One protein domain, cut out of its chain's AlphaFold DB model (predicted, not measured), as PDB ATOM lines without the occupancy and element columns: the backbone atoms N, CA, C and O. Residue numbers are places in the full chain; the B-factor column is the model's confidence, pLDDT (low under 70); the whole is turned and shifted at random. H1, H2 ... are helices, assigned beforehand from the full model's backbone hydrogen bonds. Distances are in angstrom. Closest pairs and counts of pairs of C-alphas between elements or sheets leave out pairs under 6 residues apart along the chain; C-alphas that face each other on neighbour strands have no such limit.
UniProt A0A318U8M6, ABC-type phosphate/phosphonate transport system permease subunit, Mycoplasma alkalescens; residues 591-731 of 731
ATOM      1  N   TRP A 591      -1.040  21.083 -38.561       47.84
ATOM      2  CA  TRP A 591       0.269  21.305 -37.964       47.84
ATOM      3  C   TRP A 591       1.093  20.021 -37.808       47.84
ATOM      4  O   TRP A 591       2.287  20.045 -38.098       47.84
ATOM      5  N   PHE A 592       0.489  18.897 -37.408       47.91
ATOM      6  CA  PHE A 592       1.204  17.623 -37.309       47.91
ATOM      7  C   PHE A 592       1.600  17.119 -38.699       47.91
ATOM      8  O   PHE A 592       2.751  16.735 -38.896       47.91
ATOM      9  N   LYS A 593       0.708  17.227 -39.698       54.69
ATOM     10  CA  LYS A 593       1.036  16.936 -41.107       54.69
ATOM     11  C   LYS A 593       2.162  17.838 -41.636       54.69
ATOM     12  O   LYS A 593       3.091  17.348 -42.265       54.69
ATOM     13  N   LYS A 594       2.148  19.139 -41.329       59.94
ATOM     14  CA  LYS A 594       3.215  20.081 -41.718       59.94
ATOM     15  C   LYS A 594       4.544  19.777 -41.024       59.94
ATOM     16  O   LYS A 594       5.586  19.765 -41.673       59.94
ATOM     17  N   LYS A 595       4.529  19.498 -39.716       62.88
ATOM     18  CA  LYS A 595       5.736  19.181 -38.938       62.88
ATOM     19  C   LYS A 595       6.356  17.855 -39.377       62.88
ATOM     20  O   LYS A 595       7.571  17.796 -39.550       62.88
ATOM     21  N   THR A 596       5.534  16.831 -39.606       62.56
ATOM     22  CA  THR A 596       5.985  15.539 -40.148       62.56
ATOM     23  C   THR A 596       6.526  15.701 -41.564       62.56
ATOM     24  O   THR A 596       7.655  15.297 -41.803       62.56
ATOM     25  N   LYS A 597       5.818  16.400 -42.465       67.75
ATOM     26  CA  LYS A 597       6.304  16.701 -43.826       67.75
ATOM     27  C   LYS A 597       7.655  17.418 -43.806       67.75
ATOM     28  O   LYS A 597       8.588  16.968 -44.462       67.75
ATOM     29  N   LYS A 598       7.805  18.470 -42.992       73.94
ATOM     30  CA  LYS A 598       9.072  19.203 -42.833       73.94
ATOM     31  C   LYS A 598      10.197  18.308 -42.310       73.94
ATOM     32  O   LYS A 598      11.292  18.329 -42.858       73.94
ATOM     33  N   GLN A 599       9.947  17.518 -41.265       75.25
ATOM     34  CA  GLN A 599      10.959  16.601 -40.733       75.25
ATOM     35  C   GLN A 599      11.364  15.537 -41.753       75.25
ATOM     36  O   GLN A 599      12.547  15.210 -41.847       75.25
ATOM     37  N   THR A 600      10.412  15.023 -42.527       70.06
ATOM     38  CA  THR A 600      10.701  14.055 -43.580       70.06
ATOM     39  C   THR A 600      11.518  14.686 -44.705       70.06
ATOM     40  O   THR A 600      12.501  14.081 -45.114       70.06
ATOM     41  N   LEU A 601      11.209  15.922 -45.123       76.44
ATOM     42  CA  LEU A 601      11.994  16.661 -46.121       76.44
ATOM     43  C   LEU A 601      13.452  16.854 -45.686       76.44
ATOM     44  O   LEU A 601      14.368  16.562 -46.455       76.44
ATOM     45  N   ILE A 602      13.672  17.265 -44.434       81.19
ATOM     46  CA  ILE A 602      15.018  17.426 -43.863       81.19
ATOM     47  C   ILE A 602      15.790  16.105 -43.904       81.19
ATOM     48  O   ILE A 602      16.937  16.075 -44.339       81.19
ATOM     49  N   LYS A 603      15.154  15.011 -43.473       78.81
ATOM     50  CA  LYS A 603      15.760  13.675 -43.469       78.81
ATOM     51  C   LYS A 603      16.097  13.198 -44.884       78.81
ATOM     52  O   LYS A 603      17.205  12.734 -45.119       78.81
ATOM     53  N   SER A 604      15.182  13.370 -45.838       76.94
ATOM     54  CA  SER A 604      15.420  12.993 -47.236       76.94
ATOM     55  C   SER A 604      16.544  13.804 -47.887       76.94
ATOM     56  O   SER A 604      17.377  13.226 -48.578       76.94
ATOM     57  N   LEU A 605      16.623  15.114 -47.627       82.00
ATOM     58  CA  LEU A 605      17.685  15.966 -48.166       82.00
ATOM     59  C   LEU A 605      19.045  15.643 -47.530       82.00
ATOM     60  O   LEU A 605      20.046  15.575 -48.234       82.00
ATOM     61  N   ALA A 606      19.081  15.394 -46.215       82.50
ATOM     62  CA  ALA A 606      20.298  14.970 -45.518       82.50
ATOM     63  C   ALA A 606      20.882  13.693 -46.128       82.50
ATOM     64  O   ALA A 606      22.096  13.575 -46.261       82.50
ATOM     65  N   LEU A 607      20.005  12.766 -46.508       77.94
ATOM     66  CA  LEU A 607      20.388  11.501 -47.113       77.94
ATOM     67  C   LEU A 607      20.920  11.685 -48.536       77.94
ATOM     68  O   LEU A 607      22.000  11.194 -48.844       77.94
ATOM     69  N   CYS A 608      20.204  12.445 -49.368       77.94
ATOM     70  CA  CYS A 608      20.639  12.762 -50.730       77.94
ATOM     71  C   CYS A 608      22.014  13.448 -50.724       77.94
ATOM     72  O   CYS A 608      22.907  13.046 -51.457       77.94
ATOM     73  N   ASN A 609      22.224  14.404 -49.813       82.19
ATOM     74  CA  ASN A 609      23.509  15.087 -49.666       82.19
ATOM     75  C   ASN A 609      24.646  14.149 -49.241       82.19
ATOM     76  O   ASN A 609      25.791  14.374 -49.614       82.19
ATOM     77  N   LEU A 610      24.352  13.139 -48.419       82.38
ATOM     78  CA  LEU A 610      25.361  12.216 -47.905       82.38
ATOM     79  C   LEU A 610      25.731  11.140 -48.936       82.38
ATOM     80  O   LEU A 610      26.901  10.791 -49.041       82.38
ATOM     81  N   ASN A 611      24.754  10.678 -49.718       77.31
ATOM     82  CA  ASN A 611      24.946   9.703 -50.796       77.31
ATOM     83  C   ASN A 611      25.308  10.339 -52.145       77.31
ATOM     84  O   ASN A 611      25.472   9.611 -53.117       77.31
ATOM     85  N   GLN A 612      25.409  11.671 -52.215       78.12
ATOM     86  CA  GLN A 612      25.614  12.421 -53.462       78.12
ATOM     87  C   GLN A 612      24.544  12.116 -54.529       78.12
ATOM     88  O   GLN A 612      24.815  12.087 -55.724       78.12
ATOM     89  N   GLU A 613      23.303  11.895 -54.092       73.81
ATOM     90  CA  GLU A 613      22.160  11.636 -54.967       73.81
ATOM     91  C   GLU A 613      21.331  12.902 -55.204       73.81
ATOM     92  O   GLU A 613      21.232  13.790 -54.353       73.81
ATOM     93  N   GLU A 614      20.635  12.953 -56.339       71.94
ATOM     94  CA  GLU A 614      19.717  14.050 -56.630       71.94
ATOM     95  C   GLU A 614      18.458  14.030 -55.758       71.94
ATOM     96  O   GLU A 614      17.700  13.046 -55.695       71.94
ATOM     97  N   PHE A 615      18.174  15.193 -55.168       76.38
ATOM     98  CA  PHE A 615      16.974  15.442 -54.384       76.38
ATOM     99  C   PHE A 615      15.762  15.779 -55.272       76.38
ATOM    100  O   PHE A 615      15.417  16.936 -55.470       76.38
ATOM    101  N   GLN A 616      15.065  14.777 -55.804       70.38
ATOM    102  CA  GLN A 616      13.923  15.006 -56.708       70.38
ATOM    103  C   GLN A 616      12.588  15.147 -55.972       70.38
ATOM    104  O   GLN A 616      12.398  14.517 -54.939       70.38
ATOM    105  N   ASN A 617      11.654  15.962 -56.495       61.25
ATOM    106  CA  ASN A 617      10.423  16.339 -55.783       61.25
ATOM    107  C   ASN A 617       9.436  15.191 -55.546       61.25
ATOM    108  O   ASN A 617       8.872  15.079 -54.456       61.25
ATOM    109  N   ASP A 618       9.373  14.292 -56.517       56.94
ATOM    110  CA  ASP A 618       8.340  13.266 -56.619       56.94
ATOM    111  C   ASP A 618       8.797  11.918 -56.023       56.94
ATOM    112  O   ASP A 618       7.986  11.121 -55.560       56.94
ATOM    113  N   LEU A 619      10.117  11.700 -55.910       55.75
ATOM    114  CA  LEU A 619      10.731  10.460 -55.401       55.75
ATOM    115  C   LEU A 619      11.257  10.554 -53.950       55.75
ATOM    116  O   LEU A 619      11.790   9.574 -53.421       55.75
ATOM    117  N   ARG A 620      11.089  11.701 -53.264       61.56
ATOM    118  CA  ARG A 620      11.679  11.985 -51.927       61.56
ATOM    119  C   ARG A 620      11.356  10.936 -50.867       61.56
ATOM    120  O   ARG A 620      12.212  10.581 -50.058       61.56
ATOM    121  N   HIS A 621      10.108  10.470 -50.841       55.91
ATOM    122  CA  HIS A 621       9.635   9.514 -49.839       55.91
ATOM    123  C   HIS A 621      10.102   8.089 -50.142       55.91
ATOM    124  O   HIS A 621      10.514   7.383 -49.221       55.91
ATOM    125  N   ALA A 622      10.100   7.695 -51.417       55.75
ATOM    126  CA  ALA A 622      10.577   6.390 -51.853       55.75
ATOM    127  C   ALA A 622      12.083   6.233 -51.592       55.75
ATOM    128  O   ALA A 622      12.486   5.260 -50.959       55.75
ATOM    129  N   LYS A 623      12.905   7.230 -51.959       55.03
ATOM    130  CA  LYS A 623      14.358   7.214 -51.709       55.03
ATOM    131  C   LYS A 623      14.705   7.227 -50.214       55.03
ATOM    132  O   LYS A 623      15.555   6.456 -49.780       55.03
ATOM    133  N   TYR A 624      14.002   8.025 -49.397       60.66
ATOM    134  CA  TYR A 624      14.175   8.015 -47.935       60.66
ATOM    135  C   TYR A 624      13.867   6.643 -47.319       60.66
ATOM    136  O   TYR A 624      14.640   6.155 -46.494       60.66
ATOM    137  N   MET A 625      12.754   6.011 -47.709       58.59
ATOM    138  CA  MET A 625      12.366   4.698 -47.182       58.59
ATOM    139  C   MET A 625      13.311   3.594 -47.666       58.59
ATOM    140  O   MET A 625      13.737   2.776 -46.853       58.59
ATOM    141  N   LEU A 626      13.700   3.605 -48.945       58.28
ATOM    142  CA  LEU A 626      14.670   2.663 -49.506       58.28
ATOM    143  C   LEU A 626      16.016   2.752 -48.790       58.28
ATOM    144  O   LEU A 626      16.523   1.730 -48.345       58.28
ATOM    145  N   ALA A 627      16.560   3.951 -48.595       57.03
ATOM    146  CA  ALA A 627      17.853   4.116 -47.944       57.03
ATOM    147  C   ALA A 627      17.809   3.797 -46.439       57.03
ATOM    148  O   ALA A 627      18.713   3.149 -45.916       57.03
ATOM    149  N   LYS A 628      16.721   4.160 -45.742       60.00
ATOM    150  CA  LYS A 628      16.503   3.737 -44.350       60.00
ATOM    151  C   LYS A 628      16.522   2.209 -44.238       60.00
ATOM    152  O   LYS A 628      17.211   1.669 -43.385       60.00
ATOM    153  N   HIS A 629      15.824   1.498 -45.123       59.19
ATOM    154  CA  HIS A 629      15.837   0.034 -45.128       59.19
ATOM    155  C   HIS A 629      17.188  -0.554 -45.557       59.19
ATOM    156  O   HIS A 629      17.651  -1.504 -44.926       59.19
ATOM    157  N   GLN A 630      17.839   0.024 -46.569       58.53
ATOM    158  CA  GLN A 630      19.139  -0.416 -47.084       58.53
ATOM    159  C   GLN A 630      20.250  -0.365 -46.031       58.53
ATOM    160  O   GLN A 630      21.067  -1.280 -45.987       58.53
ATOM    161  N   PHE A 631      20.264   0.655 -45.168       58.66
ATOM    162  CA  PHE A 631      21.368   0.879 -44.230       58.66
ATOM    163  C   PHE A 631      21.021   0.564 -42.762       58.66
ATOM    164  O   PHE A 631      21.887   0.059 -42.053       58.66
ATOM    165  N   ASP A 632      19.762   0.704 -42.311       56.16
ATOM    166  CA  ASP A 632      19.378   0.274 -40.948       56.16
ATOM    167  C   ASP A 632      19.171  -1.248 -40.848       56.16
ATOM    168  O   ASP A 632      19.459  -1.837 -39.808       56.16
ATOM    169  N   LYS A 633      18.637  -1.901 -41.897       56.94
ATOM    170  CA  LYS A 633      18.175  -3.306 -41.822       56.94
ATOM    171  C   LYS A 633      18.782  -4.256 -42.858       56.94
ATOM    172  O   LYS A 633      18.807  -5.456 -42.612       56.94
ATOM    173  N   LEU A 634      19.272  -3.753 -43.993       59.25
ATOM    174  CA  LEU A 634      19.709  -4.576 -45.132       59.25
ATOM    175  C   LEU A 634      21.204  -4.432 -45.472       59.25
ATOM    176  O   LEU A 634      21.632  -4.910 -46.520       59.25
ATOM    177  N   TYR A 635      22.033  -3.830 -44.612       66.50
ATOM    178  CA  TYR A 635      23.471  -3.682 -44.898       66.50
ATOM    179  C   TYR A 635      24.174  -5.046 -45.066       66.50
ATOM    180  O   TYR A 635      25.068  -5.183 -45.898       66.50
ATOM    181  N   LEU A 636      23.700  -6.079 -44.355       73.75
ATOM    182  CA  LEU A 636      24.116  -7.478 -44.531       73.75
ATOM    183  C   LEU A 636      23.678  -8.046 -45.883       73.75
ATOM    184  O   LEU A 636      24.455  -8.712 -46.557       73.75
ATOM    185  N   TYR A 637      22.454  -7.732 -46.307       71.56
ATOM    186  CA  TYR A 637      21.930  -8.131 -47.610       71.56
ATOM    187  C   TYR A 637      22.701  -7.472 -48.762       71.56
ATOM    188  O   TYR A 637      22.944  -8.108 -49.782       71.56
ATOM    189  N   LYS A 638      23.156  -6.222 -48.602       71.94
ATOM    190  CA  LYS A 638      24.013  -5.547 -49.589       71.94
ATOM    191  C   LYS A 638      25.380  -6.221 -49.714       71.94
ATOM    192  O   LYS A 638      25.841  -6.412 -50.833       71.94
ATOM    193  N   TYR A 639      25.988  -6.592 -48.585       77.19
ATOM    194  CA  TYR A 639      27.230  -7.365 -48.586       77.19
ATOM    195  C   TYR A 639      27.026  -8.700 -49.307       77.19
ATOM    196  O   TYR A 639      27.736  -8.979 -50.265       77.19
ATOM    197  N   TYR A 640      25.980  -9.445 -48.933       77.44
ATOM    198  CA  TYR A 640      25.621 -10.707 -49.578       77.44
ATOM    199  C   TYR A 640      25.388 -10.549 -51.083       77.44
ATOM    200  O   TYR A 640      25.913 -11.328 -51.860       77.44
ATOM    201  N   LYS A 641      24.681  -9.506 -51.533       80.69
ATOM    202  CA  LYS A 641      24.440  -9.264 -52.964       80.69
ATOM    203  C   LYS A 641      25.725  -8.974 -53.755       80.69
ATOM    204  O   LYS A 641      25.772  -9.251 -54.946       80.69
ATOM    205  N   GLN A 642      26.739  -8.378 -53.125       81.88
ATOM    206  CA  GLN A 642      28.008  -8.046 -53.784       81.88
ATOM    207  C   GLN A 642      28.997  -9.213 -53.791       81.88
ATOM    208  O   GLN A 642      29.768  -9.343 -54.733       81.88
ATOM    209  N   THR A 643      28.992 -10.045 -52.751       82.50
ATOM    210  CA  THR A 643      29.959 -11.142 -52.588       82.50
ATOM    211  C   THR A 643      29.361 -12.523 -52.861       82.50
ATOM    212  O   THR A 643      30.098 -13.506 -52.894       82.50
ATOM    213  N   ASN A 644      28.034 -12.614 -53.003       80.12
ATOM    214  CA  ASN A 644      27.232 -13.842 -52.986       80.12
ATOM    215  C   ASN A 644      27.467 -14.734 -51.745       80.12
ATOM    216  O   ASN A 644      27.144 -15.922 -51.758       80.12
ATOM    217  N   LYS A 645      28.030 -14.178 -50.658       78.81
ATOM    218  CA  LYS A 645      28.400 -14.904 -49.431       78.81
ATOM    219  C   LYS A 645      28.004 -14.134 -48.171       78.81
ATOM    220  O   LYS A 645      28.016 -12.903 -48.135       78.81
ATOM    221  N   LEU A 646      27.640 -14.863 -47.115       79.62
ATOM    222  CA  LEU A 646      27.369 -14.270 -45.800       79.62
ATOM    223  C   LEU A 646      28.687 -13.774 -45.165       79.62
ATOM    224  O   LEU A 646      29.725 -14.403 -45.358       79.62
ATOM    225  N   PRO A 647      28.685 -12.639 -44.440       79.19
ATOM    226  CA  PRO A 647      29.901 -12.095 -43.841       79.19
ATOM    227  C   PRO A 647      30.378 -12.938 -42.653       79.19
ATOM    228  O   PRO A 647      29.614 -13.196 -41.726       79.19
ATOM    229  N   ASN A 648      31.669 -13.281 -42.640       83.56
ATOM    230  CA  ASN A 648      32.346 -13.864 -41.473       83.56
ATOM    231  C   ASN A 648      32.351 -12.874 -40.289       83.56
ATOM    232  O   ASN A 648      32.167 -11.669 -40.479       83.56
ATOM    233  N   GLN A 649      32.601 -13.357 -39.067       78.94
ATOM    234  CA  GLN A 649      32.476 -12.574 -37.825       78.94
ATOM    235  C   GLN A 649      33.295 -11.268 -37.832       78.94
ATOM    236  O   GLN A 649      32.789 -10.220 -37.434       78.94
ATOM    237  N   GLU A 650      34.511 -11.290 -38.378       82.44
ATOM    238  CA  GLU A 650      35.357 -10.099 -38.504       82.44
ATOM    239  C   GLU A 650      34.785  -9.071 -39.506       82.44
ATOM    240  O   GLU A 650      34.724  -7.869 -39.236       82.44
ATOM    241  N   ASN A 651      34.266  -9.544 -40.645       80.06
ATOM    242  CA  ASN A 651      33.610  -8.697 -41.646       80.06
ATOM    243  C   ASN A 651      32.282  -8.129 -41.130       80.06
ATOM    244  O   ASN A 651      31.933  -6.992 -41.446       80.06
ATOM    245  N   LEU A 652      31.560  -8.884 -40.300       79.19
ATOM    246  CA  LEU A 652      30.344  -8.429 -39.633       79.19
ATOM    247  C   LEU A 652      30.629  -7.235 -38.709       79.19
ATOM    248  O   LEU A 652      29.878  -6.258 -38.723       79.19
ATOM    249  N   ILE A 653      31.713  -7.297 -37.929       81.75
ATOM    250  CA  ILE A 653      32.138  -6.213 -37.030       81.75
ATOM    251  C   ILE A 653      32.512  -4.971 -37.849       81.75
ATOM    252  O   ILE A 653      31.938  -3.903 -37.624       81.75
ATOM    253  N   LYS A 654      33.336  -5.125 -38.895       83.06
ATOM    254  CA  LYS A 654      33.706  -4.024 -39.809       83.06
ATOM    255  C   LYS A 654      32.484  -3.380 -40.480       83.06
ATOM    256  O   LYS A 654      32.421  -2.160 -40.647       83.06
ATOM    257  N   LEU A 655      31.483  -4.176 -40.865       81.12
ATOM    258  CA  LEU A 655      30.228  -3.670 -41.435       81.12
ATOM    259  C   LEU A 655      29.398  -2.887 -40.409       81.12
ATOM    260  O   LEU A 655      28.837  -1.846 -40.755       81.12
ATOM    261  N   LYS A 656      29.335  -3.351 -39.153       79.19
ATOM    262  CA  LYS A 656      28.645  -2.640 -38.064       79.19
ATOM    263  C   LYS A 656      29.304  -1.296 -37.761       79.19
ATOM    264  O   LYS A 656      28.593  -0.300 -37.649       79.19
ATOM    265  N   GLU A 657      30.631  -1.243 -37.699       83.38
ATOM    266  CA  GLU A 657      31.377   0.003 -37.486       83.38
ATOM    267  C   GLU A 657      31.150   1.002 -38.624       83.38
ATOM    268  O   GLU A 657      30.778   2.153 -38.384       83.38
ATOM    269  N   LYS A 658      31.263   0.550 -39.882       81.62
ATOM    270  CA  LYS A 658      30.952   1.384 -41.055       81.62
ATOM    271  C   LYS A 658      29.524   1.927 -41.006       81.62
ATOM    272  O   LYS A 658      29.306   3.099 -41.320       81.62
ATOM    273  N   ASN A 659      28.562   1.111 -40.575       80.94
ATOM    274  CA  ASN A 659      27.174   1.540 -40.424       80.94
ATOM    275  C   ASN A 659      27.009   2.594 -39.314       80.94
ATOM    276  O   ASN A 659      26.372   3.624 -39.520       80.94
ATOM    277  N   GLN A 660      27.643   2.405 -38.154       81.19
ATOM    278  CA  GLN A 660      27.607   3.387 -37.063       81.19
ATOM    279  C   GLN A 660      28.222   4.733 -37.469       81.19
ATOM    280  O   GLN A 660      27.643   5.791 -37.200       81.19
ATOM    281  N   VAL A 661      29.360   4.712 -38.169       84.94
ATOM    282  CA  VAL A 661      30.002   5.923 -38.706       84.94
ATOM    283  C   VAL A 661      29.077   6.634 -39.696       84.94
ATOM    284  O   VAL A 661      28.921   7.858 -39.631       84.94
ATOM    285  N   TYR A 662      28.414   5.882 -40.578       82.88
ATOM    286  CA  TYR A 662      27.436   6.416 -41.524       82.88
ATOM    287  C   TYR A 662      26.243   7.076 -40.811       82.88
ATOM    288  O   TYR A 662      25.907   8.226 -41.105       82.88
ATOM    289  N   LEU A 663      25.651   6.410 -39.814       79.88
ATOM    290  CA  LEU A 663      24.539   6.952 -39.023       79.88
ATOM    291  C   LEU A 663      24.928   8.236 -38.280       79.88
ATOM    292  O   LEU A 663      24.146   9.192 -38.242       79.88
ATOM    293  N   LYS A 664      26.155   8.307 -37.748       84.88
ATOM    294  CA  LYS A 664      26.685   9.519 -37.106       84.88
ATOM    295  C   LYS A 664      26.789  10.671 -38.109       84.88
ATOM    296  O   LYS A 664      26.268  11.755 -37.831       84.88
ATOM    297  N   LYS A 665      27.365  10.430 -39.295       84.81
ATOM    298  CA  LYS A 665      27.444  11.420 -40.390       84.81
ATOM    299  C   LYS A 665      26.056  11.890 -40.840       84.81
ATOM    300  O   LYS A 665      25.826  13.092 -40.967       84.81
ATOM    301  N   TYR A 666      25.106  10.971 -40.989       82.56
ATOM    302  CA  TYR A 666      23.725  11.287 -41.351       82.56
ATOM    303  C   TYR A 666      23.032  12.158 -40.294       82.56
ATOM    304  O   TYR A 666      22.403  13.166 -40.624       82.56
ATOM    305  N   SER A 667      23.210  11.836 -39.008       81.88
ATOM    306  CA  SER A 667      22.665  12.639 -37.908       81.88
ATOM    307  C   SER A 667      23.220  14.069 -37.894       81.88
ATOM    308  O   SER A 667      22.471  15.025 -37.680       81.88
ATOM    309  N   ASN A 668      24.513  14.230 -38.193       87.06
ATOM    310  CA  ASN A 668      25.159  15.535 -38.284       87.06
ATOM    311  C   ASN A 668      24.601  16.342 -39.462       87.06
ATOM    312  O   ASN A 668      24.283  17.518 -39.294       87.06
ATOM    313  N   LYS A 669      24.362  15.703 -40.615       87.00
ATOM    314  CA  LYS A 669      23.770  16.374 -41.782       87.00
ATOM    315  C   LYS A 669      22.331  16.841 -41.533       87.00
ATOM    316  O   LYS A 669      21.946  17.923 -41.970       87.00
ATOM    317  N   ILE A 670      21.547  16.085 -40.758       83.19
ATOM    318  CA  ILE A 670      20.211  16.515 -40.305       83.19
ATOM    319  C   ILE A 670      20.295  17.776 -39.432       83.19
ATOM    320  O   ILE A 670      19.452  18.670 -39.575       83.19
ATOM    321  N   LYS A 671      21.271  17.841 -38.514       87.44
ATOM    322  CA  LYS A 671      21.484  19.009 -37.642       87.44
ATOM    323  C   LYS A 671      21.880  20.239 -38.458       87.44
ATOM    324  O   LYS A 671      21.290  21.299 -38.267       87.44
ATOM    325  N   GLU A 672      22.789  20.069 -39.413       91.31
ATOM    326  CA  GLU A 672      23.239  21.125 -40.326       91.31
ATOM    327  C   GLU A 672      22.064  21.733 -41.111       91.31
ATOM    328  O   GLU A 672      21.848  22.944 -41.080       91.31
ATOM    329  N   ILE A 673      21.225  20.898 -41.736       87.31
ATOM    330  CA  ILE A 673      20.052  21.364 -42.498       87.31
ATOM    331  C   ILE A 673      19.022  22.038 -41.578       87.31
ATOM    332  O   ILE A 673      18.433  23.058 -41.942       87.31
ATOM    333  N   HIS A 674      18.816  21.523 -40.359       85.44
ATOM    334  CA  HIS A 674      17.969  22.196 -39.365       85.44
ATOM    335  C   HIS A 674      18.467  23.606 -39.050       85.44
ATOM    336  O   HIS A 674      17.660  24.535 -38.947       85.44
ATOM    337  N   GLN A 675      19.780  23.764 -38.897       90.44
ATOM    338  CA  GLN A 675      20.405  25.040 -38.592       90.44
ATOM    339  C   GLN A 675      20.261  26.014 -39.767       90.44
ATOM    340  O   GLN A 675      19.797  27.133 -39.557       90.44
ATOM    341  N   GLN A 676      20.520  25.567 -41.001       90.69
ATOM    342  CA  GLN A 676      20.328  26.369 -42.219       90.69
ATOM    343  C   GLN A 676      18.882  26.866 -42.360       90.69
ATOM    344  O   GLN A 676      18.641  28.059 -42.543       90.69
ATOM    345  N   ILE A 677      17.904  25.976 -42.181       89.25
ATOM    346  CA  ILE A 677      16.473  26.310 -42.232       89.25
ATOM    347  C   ILE A 677      16.081  27.288 -41.120       89.25
ATOM    348  O   ILE A 677      15.284  28.199 -41.344       89.25
ATOM    349  N   SER A 678      16.615  27.105 -39.911       86.12
ATOM    350  CA  SER A 678      16.347  27.982 -38.765       86.12
ATOM    351  C   SER A 678      16.889  29.393 -38.996       86.12
ATOM    352  O   SER A 678      16.184  30.375 -38.752       86.12
ATOM    353  N   VAL A 679      18.114  29.502 -39.518       91.50
ATOM    354  CA  VAL A 679      18.746  30.780 -39.867       91.50
ATOM    355  C   VAL A 679      17.975  31.470 -40.991       91.50
ATOM    356  O   VAL A 679      17.615  32.639 -40.843       91.50
ATOM    357  N   LEU A 680      17.640  30.744 -42.062       89.88
ATOM    358  CA  LEU A 680      16.851  31.260 -43.183       89.88
ATOM    359  C   LEU A 680      15.496  31.799 -42.712       89.88
ATOM    360  O   LEU A 680      15.133  32.932 -43.022       89.88
ATOM    361  N   TYR A 681      14.779  31.016 -41.904       87.12
ATOM    362  CA  TYR A 681      13.492  31.418 -41.354       87.12
ATOM    363  C   TYR A 681      13.611  32.693 -40.516       87.12
ATOM    364  O   TYR A 681      12.834  33.626 -40.705       87.12
ATOM    365  N   LYS A 682      14.596  32.769 -39.609       88.06
ATOM    366  CA  LYS A 682      14.818  33.953 -38.761       88.06
ATOM    367  C   LYS A 682      15.185  35.188 -39.586       88.06
ATOM    368  O   LYS A 682      14.701  36.273 -39.266       88.06
ATOM    369  N   LYS A 683      16.010  35.031 -40.626       91.69
ATOM    370  CA  LYS A 683      16.418  36.117 -41.530       91.69
ATOM    371  C   LYS A 683      15.211  36.696 -42.264       91.69
ATOM    372  O   LYS A 683      14.946  37.888 -42.133       91.69
ATOM    373  N   ILE A 684      14.447  35.846 -42.951       89.06
ATOM    374  CA  ILE A 684      13.261  36.265 -43.709       89.06
ATOM    375  C   ILE A 684      12.200  36.840 -42.777       89.06
ATOM    376  O   ILE A 684      11.688  37.918 -43.039       89.06
ATOM    377  N   TYR A 685      11.946  36.198 -41.636       87.81
ATOM    378  CA  TYR A 685      11.006  36.712 -40.646       87.81
ATOM    379  C   TYR A 685      11.371  38.135 -40.191       87.81
ATOM    380  O   TYR A 685      10.511  39.010 -40.217       87.81
ATOM    381  N   LYS A 686      12.634  38.396 -39.819       87.69
ATOM    382  CA  LYS A 686      13.086  39.738 -39.407       87.69
ATOM    383  C   LYS A 686      12.989  40.756 -40.546       87.69
ATOM    384  O   LYS A 686      12.545  41.873 -40.312       87.69
ATOM    385  N   GLN A 687      13.386  40.371 -41.757       89.69
ATOM    386  CA  GLN A 687      13.359  41.244 -42.931       89.69
ATOM    387  C   GLN A 687      11.927  41.627 -43.317       89.69
ATOM    388  O   GLN A 687      11.630  42.799 -43.514       89.69
ATOM    389  N   THR A 688      11.010  40.661 -43.346       86.56
ATOM    390  CA  THR A 688       9.595  40.921 -43.625       86.56
ATOM    391  C   THR A 688       8.950  41.779 -42.538       86.56
ATOM    392  O   THR A 688       8.085  42.588 -42.847       86.56
ATOM    393  N   LEU A 689       9.374  41.645 -41.276       85.00
ATOM    394  CA  LEU A 689       8.847  42.461 -40.179       85.00
ATOM    395  C   LEU A 689       9.261  43.934 -40.311       85.00
ATOM    396  O   LEU A 689       8.399  44.788 -40.142       85.00
ATOM    397  N   LYS A 690      10.520  44.204 -40.697       85.44
ATOM    398  CA  LYS A 690      11.019  45.556 -41.021       85.44
ATOM    399  C   LYS A 690      10.306  46.160 -42.238       85.44
ATOM    400  O   LYS A 690       9.849  47.291 -42.208       85.44
ATOM    401  N   ASN A 691      10.132  45.381 -43.307       84.94
ATOM    402  CA  ASN A 691       9.496  45.876 -44.537       84.94
ATOM    403  C   ASN A 691       8.006  46.222 -44.359       84.94
ATOM    404  O   ASN A 691       7.432  46.941 -45.173       84.94
ATOM    405  N   LEU A 692       7.365  45.704 -43.310       83.94
ATOM    406  CA  LEU A 692       5.957  45.952 -43.007       83.94
ATOM    407  C   LEU A 692       5.771  47.058 -41.970       83.94
ATOM    408  O   LEU A 692       4.716  47.114 -41.334       83.94
ATOM    409  N   ASP A 693       6.766  47.932 -41.776       75.25
ATOM    410  CA  ASP A 693       6.736  48.886 -40.672       75.25
ATOM    411  C   ASP A 693       5.564  49.883 -40.710       75.25
ATOM    412  O   ASP A 693       5.064  50.277 -39.654       75.25
ATOM    413  N   HIS A 694       5.006  50.126 -41.896       75.81
ATOM    414  CA  HIS A 694       3.827  50.960 -42.151       75.81
ATOM    415  C   HIS A 694       2.485  50.380 -41.637       75.81
ATOM    416  O   HIS A 694       1.526  51.124 -41.441       75.81
ATOM    417  N   TYR A 695       2.374  49.072 -41.368       68.81
ATOM    418  CA  TYR A 695       1.125  48.465 -40.872       68.81
ATOM    419  C   TYR A 695       0.957  48.624 -39.351       68.81
ATOM    420  O   TYR A 695       1.517  47.838 -38.601       68.81
ATOM    421  N   LYS A 696       0.118  49.537 -38.841       68.25
ATOM    422  CA  LYS A 696      -0.057  49.731 -37.373       68.25
ATOM    423  C   LYS A 696      -0.400  48.452 -36.581       68.25
ATOM    424  O   LYS A 696      -0.011  48.308 -35.425       68.25
ATOM    425  N   ASN A 697      -1.087  47.487 -37.196       75.56
ATOM    426  CA  ASN A 697      -1.478  46.242 -36.535       75.56
ATOM    427  C   ASN A 697      -0.330  45.207 -36.503       75.56
ATOM    428  O   ASN A 697      -0.090  44.473 -37.470       75.56
ATOM    429  N   TRP A 698       0.333  45.090 -35.347       70.19
ATOM    430  CA  TRP A 698       1.417  44.128 -35.091       70.19
ATOM    431  C   TRP A 698       1.050  42.675 -35.437       70.19
ATOM    432  O   TRP A 698       1.895  41.908 -35.913       70.19
ATOM    433  N   PHE A 699      -0.216  42.280 -35.254       58.31
ATOM    434  CA  PHE A 699      -0.669  40.922 -35.556       58.31
ATOM    435  C   PHE A 699      -0.611  40.616 -37.057       58.31
ATOM    436  O   PHE A 699      -0.269  39.490 -37.432       58.31
ATOM    437  N   ILE A 700      -0.875  41.611 -37.909       67.88
ATOM    438  CA  ILE A 700      -0.798  41.485 -39.370       67.88
ATOM    439  C   ILE A 700       0.668  41.420 -39.812       67.88
ATOM    440  O   ILE A 700       1.034  40.480 -40.522       67.88
ATOM    441  N   LYS A 701       1.531  42.318 -39.303       75.69
ATOM    442  CA  LYS A 701       2.982  42.297 -39.583       75.69
ATOM    443  C   LYS A 701       3.600  40.935 -39.261       75.69
ATOM    444  O   LYS A 701       4.244  40.302 -40.097       75.69
ATOM    445  N   ASN A 702       3.345  40.439 -38.049       76.69
ATOM    446  CA  ASN A 702       3.875  39.164 -37.575       76.69
ATOM    447  C   ASN A 702       3.326  37.985 -38.403       76.69
ATOM    448  O   ASN A 702       4.062  37.056 -38.735       76.69
ATOM    449  N   LYS A 703       2.044  38.019 -38.791       69.62
ATOM    450  CA  LYS A 703       1.437  36.980 -39.636       69.62
ATOM    451  C   LYS A 703       2.120  36.884 -41.002       69.62
ATOM    452  O   LYS A 703       2.466  35.777 -41.420       69.62
ATOM    453  N   ILE A 704       2.335  38.016 -41.670       72.31
ATOM    454  CA  ILE A 704       2.987  38.051 -42.985       72.31
ATOM    455  C   ILE A 704       4.449  37.603 -42.856       72.31
ATOM    456  O   ILE A 704       4.888  36.755 -43.628       72.31
ATOM    457  N   ALA A 705       5.162  38.049 -41.816       79.00
ATOM    458  CA  ALA A 705       6.538  37.630 -41.549       79.00
ATOM    459  C   ALA A 705       6.684  36.115 -41.319       79.00
ATOM    460  O   ALA A 705       7.607  35.491 -41.844       79.00
ATOM    461  N   LYS A 706       5.758  35.480 -40.583       76.31
ATOM    462  CA  LYS A 706       5.760  34.012 -40.423       76.31
ATOM    463  C   LYS A 706       5.477  33.288 -41.734       76.31
ATOM    464  O   LYS A 706       6.153  32.306 -42.028       76.31
ATOM    465  N   LYS A 707       4.505  33.766 -42.520       74.31
ATOM    466  CA  LYS A 707       4.142  33.152 -43.810       74.31
ATOM    467  C   LYS A 707       5.294  33.255 -44.811       74.31
ATOM    468  O   LYS A 707       5.622  32.264 -45.451       74.31
ATOM    469  N   ALA A 708       5.958  34.406 -44.875       76.81
ATOM    470  CA  ALA A 708       7.167  34.592 -45.670       76.81
ATOM    471  C   ALA A 708       8.286  33.630 -45.237       76.81
ATOM    472  O   ALA A 708       8.917  32.998 -46.083       76.81
ATOM    473  N   GLY A 709       8.477  33.447 -43.925       82.75
ATOM    474  CA  GLY A 709       9.423  32.473 -43.383       82.75
ATOM    475  C   GLY A 709       9.099  31.025 -43.770       82.75
ATOM    476  O   GLY A 709      10.007  30.286 -44.134       82.75
ATOM    477  N   GLU A 710       7.832  30.602 -43.721       77.25
ATOM    478  CA  GLU A 710       7.421  29.250 -44.150       77.25
ATOM    479  C   GLU A 710       7.616  29.042 -45.661       77.25
ATOM    480  O   GLU A 710       8.223  28.049 -46.058       77.25
ATOM    481  N   ILE A 711       7.211  30.007 -46.491       81.12
ATOM    482  CA  ILE A 711       7.401  29.959 -47.952       81.12
ATOM    483  C   ILE A 711       8.890  29.885 -48.313       81.12
ATOM    484  O   ILE A 711       9.271  29.178 -49.242       81.12
ATOM    485  N   ALA A 712       9.754  30.579 -47.570       83.88
ATOM    486  CA  ALA A 712      11.196  30.507 -47.780       83.88
ATOM    487  C   ALA A 712      11.763  29.103 -47.512       83.88
ATOM    488  O   ALA A 712      12.685  28.676 -48.203       83.88
ATOM    489  N   ILE A 713      11.205  28.370 -46.543       82.69
ATOM    490  CA  ILE A 713      11.599  26.981 -46.268       82.69
ATOM    491  C   ILE A 713      11.157  26.063 -47.408       82.69
ATOM    492  O   ILE A 713      11.939  25.218 -47.837       82.69
ATOM    493  N   ASP A 714       9.937  26.229 -47.913       78.81
ATOM    494  CA  ASP A 714       9.451  25.423 -49.038       78.81
ATOM    495  C   ASP A 714      10.297  25.687 -50.296       78.81
ATOM    496  O   ASP A 714      10.808  24.745 -50.907       78.81
ATOM    497  N   LYS A 715      10.589  26.963 -50.589       80.81
ATOM    498  CA  LYS A 715      11.506  27.355 -51.671       80.81
ATOM    499  C   LYS A 715      12.918  26.800 -51.490       80.81
ATOM    500  O   LYS A 715      13.531  26.413 -52.476       80.81
ATOM    501  N   TYR A 716      13.439  26.720 -50.263       86.06
ATOM    502  CA  TYR A 716      14.740  26.096 -49.989       86.06
ATOM    503  C   TYR A 716      14.767  24.627 -50.443       86.06
ATOM    504  O   TYR A 716      15.710  24.192 -51.100       86.06
ATOM    505  N   PHE A 717      13.716  23.853 -50.175       82.00
ATOM    506  CA  PHE A 717      13.655  22.469 -50.656       82.00
ATOM    507  C   PHE A 717      13.419  22.364 -52.170       82.00
ATOM    508  O   PHE A 717      13.855  21.395 -52.793       82.00
ATOM    509  N   GLU A 718      12.732  23.326 -52.781       77.94
ATOM    510  CA  GLU A 718      12.550  23.376 -54.236       77.94
ATOM    511  C   GLU A 718      13.839  23.736 -54.980       77.94
ATOM    512  O   GLU A 718      14.133  23.132 -56.009       77.94
ATOM    513  N   THR A 719      14.645  24.668 -54.469       78.62
ATOM    514  CA  THR A 719      15.920  25.044 -55.100       78.62
ATOM    515  C   THR A 719      16.923  23.898 -55.068       78.62
ATOM    516  O   THR A 719      17.576  23.636 -56.078       78.62
ATOM    517  N   HIS A 720      16.986  23.149 -53.964       77.50
ATOM    518  CA  HIS A 720      17.767  21.912 -53.896       77.50
ATOM    519  C   HIS A 720      17.280  20.849 -54.889       77.50
ATOM    520  O   HIS A 720      18.091  20.077 -55.392       77.50
ATOM    521  N   ALA A 721      15.990  20.846 -55.233       69.75
ATOM    522  CA  ALA A 721      15.453  19.937 -56.239       69.75
ATOM    523  C   ALA A 721      15.714  20.377 -57.684       69.75
ATOM    524  O   ALA A 721      15.949  19.543 -58.554       69.75
ATOM    525  N   ARG A 722      15.717  21.688 -57.946       60.41
ATOM    526  CA  ARG A 722      16.031  22.251 -59.269       60.41
ATOM    527  C   ARG A 722      17.516  22.167 -59.616       60.41
ATOM    528  O   ARG A 722      17.831  21.964 -60.782       60.41
ATOM    529  N   LYS A 723      18.418  22.275 -58.632       59.25
ATOM    530  CA  LYS A 723      19.861  22.066 -58.853       59.25
ATOM    531  C   LYS A 723      20.162  20.672 -59.416       59.25
ATOM    532  O   LYS A 723      20.989  20.580 -60.308       59.25
ATOM    533  N   GLY A 724      19.444  19.631 -58.980       53.31
ATOM    534  CA  GLY A 724      19.559  18.287 -59.568       53.31
ATOM    535  C   GLY A 724      19.151  18.242 -61.046       53.31
ATOM    536  O   GLY A 724      19.890  17.723 -61.866       53.31
ATOM    537  N   ARG A 725      18.041  18.899 -61.422       49.19
ATOM    538  CA  ARG A 725      17.599  18.959 -62.831       49.19
ATOM    539  C   ARG A 725      18.606  19.626 -63.774       49.19
ATOM    540  O   ARG A 725      18.639  19.249 -64.932       49.19
ATOM    541  N   LYS A 726      19.397  20.603 -63.314       46.09
ATOM    542  CA  LYS A 726      20.434  21.232 -64.154       46.09
ATOM    543  C   LYS A 726      21.567  20.253 -64.493       46.09
ATOM    544  O   LYS A 726      21.937  20.161 -65.651       46.09
ATOM    545  N   TYR A 727      22.021  19.462 -63.521       43.03
ATOM    546  CA  TYR A 727      23.054  18.442 -63.740       43.03
ATOM    547  C   TYR A 727      22.571  17.236 -64.567       43.03
ATOM    548  O   TYR A 727      23.380  16.620 -65.248       43.03
ATOM    549  N   ALA A 728      21.274  16.911 -64.537       40.12
ATOM    550  CA  ALA A 728      20.678  15.846 -65.353       40.12
ATOM    551  C   ALA A 728      20.369  16.253 -66.809       40.12
ATOM    552  O   ALA A 728      20.014  15.392 -67.601       40.12
ATOM    553  N   ILE A 729      20.427  17.550 -67.136       42.66
ATOM    554  CA  ILE A 729      20.301  18.071 -68.512       42.66
ATOM    555  C   ILE A 729      21.696  18.305 -69.129       42.66
ATOM    556  O   ILE A 729      21.833  18.336 -70.344       42.66
ATOM    557  N   GLU A 730      22.730  18.462 -68.295       37.12
ATOM    558  CA  GLU A 730      24.142  18.589 -68.702       37.12
ATOM    559  C   GLU A 730      24.893  17.237 -68.777       37.12
ATOM    560  O   GLU A 730      26.031  17.204 -69.242       37.12
ATOM    561  N   ARG A 731      24.277  16.132 -68.331       34.41
ATOM    562  CA  ARG A 731      24.700  14.740 -68.585       34.41
ATOM    563  C   ARG A 731      23.828  14.140 -69.669       34.41
ATOM    564  O   ARG A 731      24.372  13.315 -70.432       34.41
TER     565      ARG A 731
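What this domain is: This is residues 591 to 731 of the 731 residues of the protein "ABC-type phosphate/phosphonate transport system permease subunit" of Mycoplasma alkalescens (UniProt A0A318U8M6). One long helix, H4, makes the length; H5 folds back from its end as a V, H1 crosses its middle, and short H2 and H3 lie toward its other end. The printed part has 141 residues, with five helices, H1 to H5, and no named strand: all helix. It is loose, with a radius of gyration of the C-alphas of 20.2 A, spanning 71 by 34 by 22 A.

How they stand to each other: H1, residues 591 to 611, touches H2, residues 620 to 632, with residues 600 to 607 alone; closest are C-alphas 604 and 624, 5.2 A. H4, residues 649 to 691, the hub, touches H1 at C-alphas 669 and 606, 5.3 A, at a steep tilt of 55 degrees. It touches H3, residues 635 to 643, closest at C-alphas 655 and 635, 7.6 A. H5, residues 698 to 727, touches H4 with C-alphas 705 and 685 closest, 4.6 A, at a steep tilt of 45 degrees, opposite ways. Every O i to N i+4 pair is within hydrogen-bond range in H1 to H4; in H5, 23 of 26.

Where its parts are: H1 begins at C-alpha 591 (0.269, 21.305, -37.964); H5 ends at C-alpha 727 (23.054, 18.442, -63.740). H4 is 63.2 A long, H5 44.1 A.

The domain as a whole: The printed part has no cut and no long link. Residues 617 to 635 and 721 to 731 are among those with pLDDT under 70.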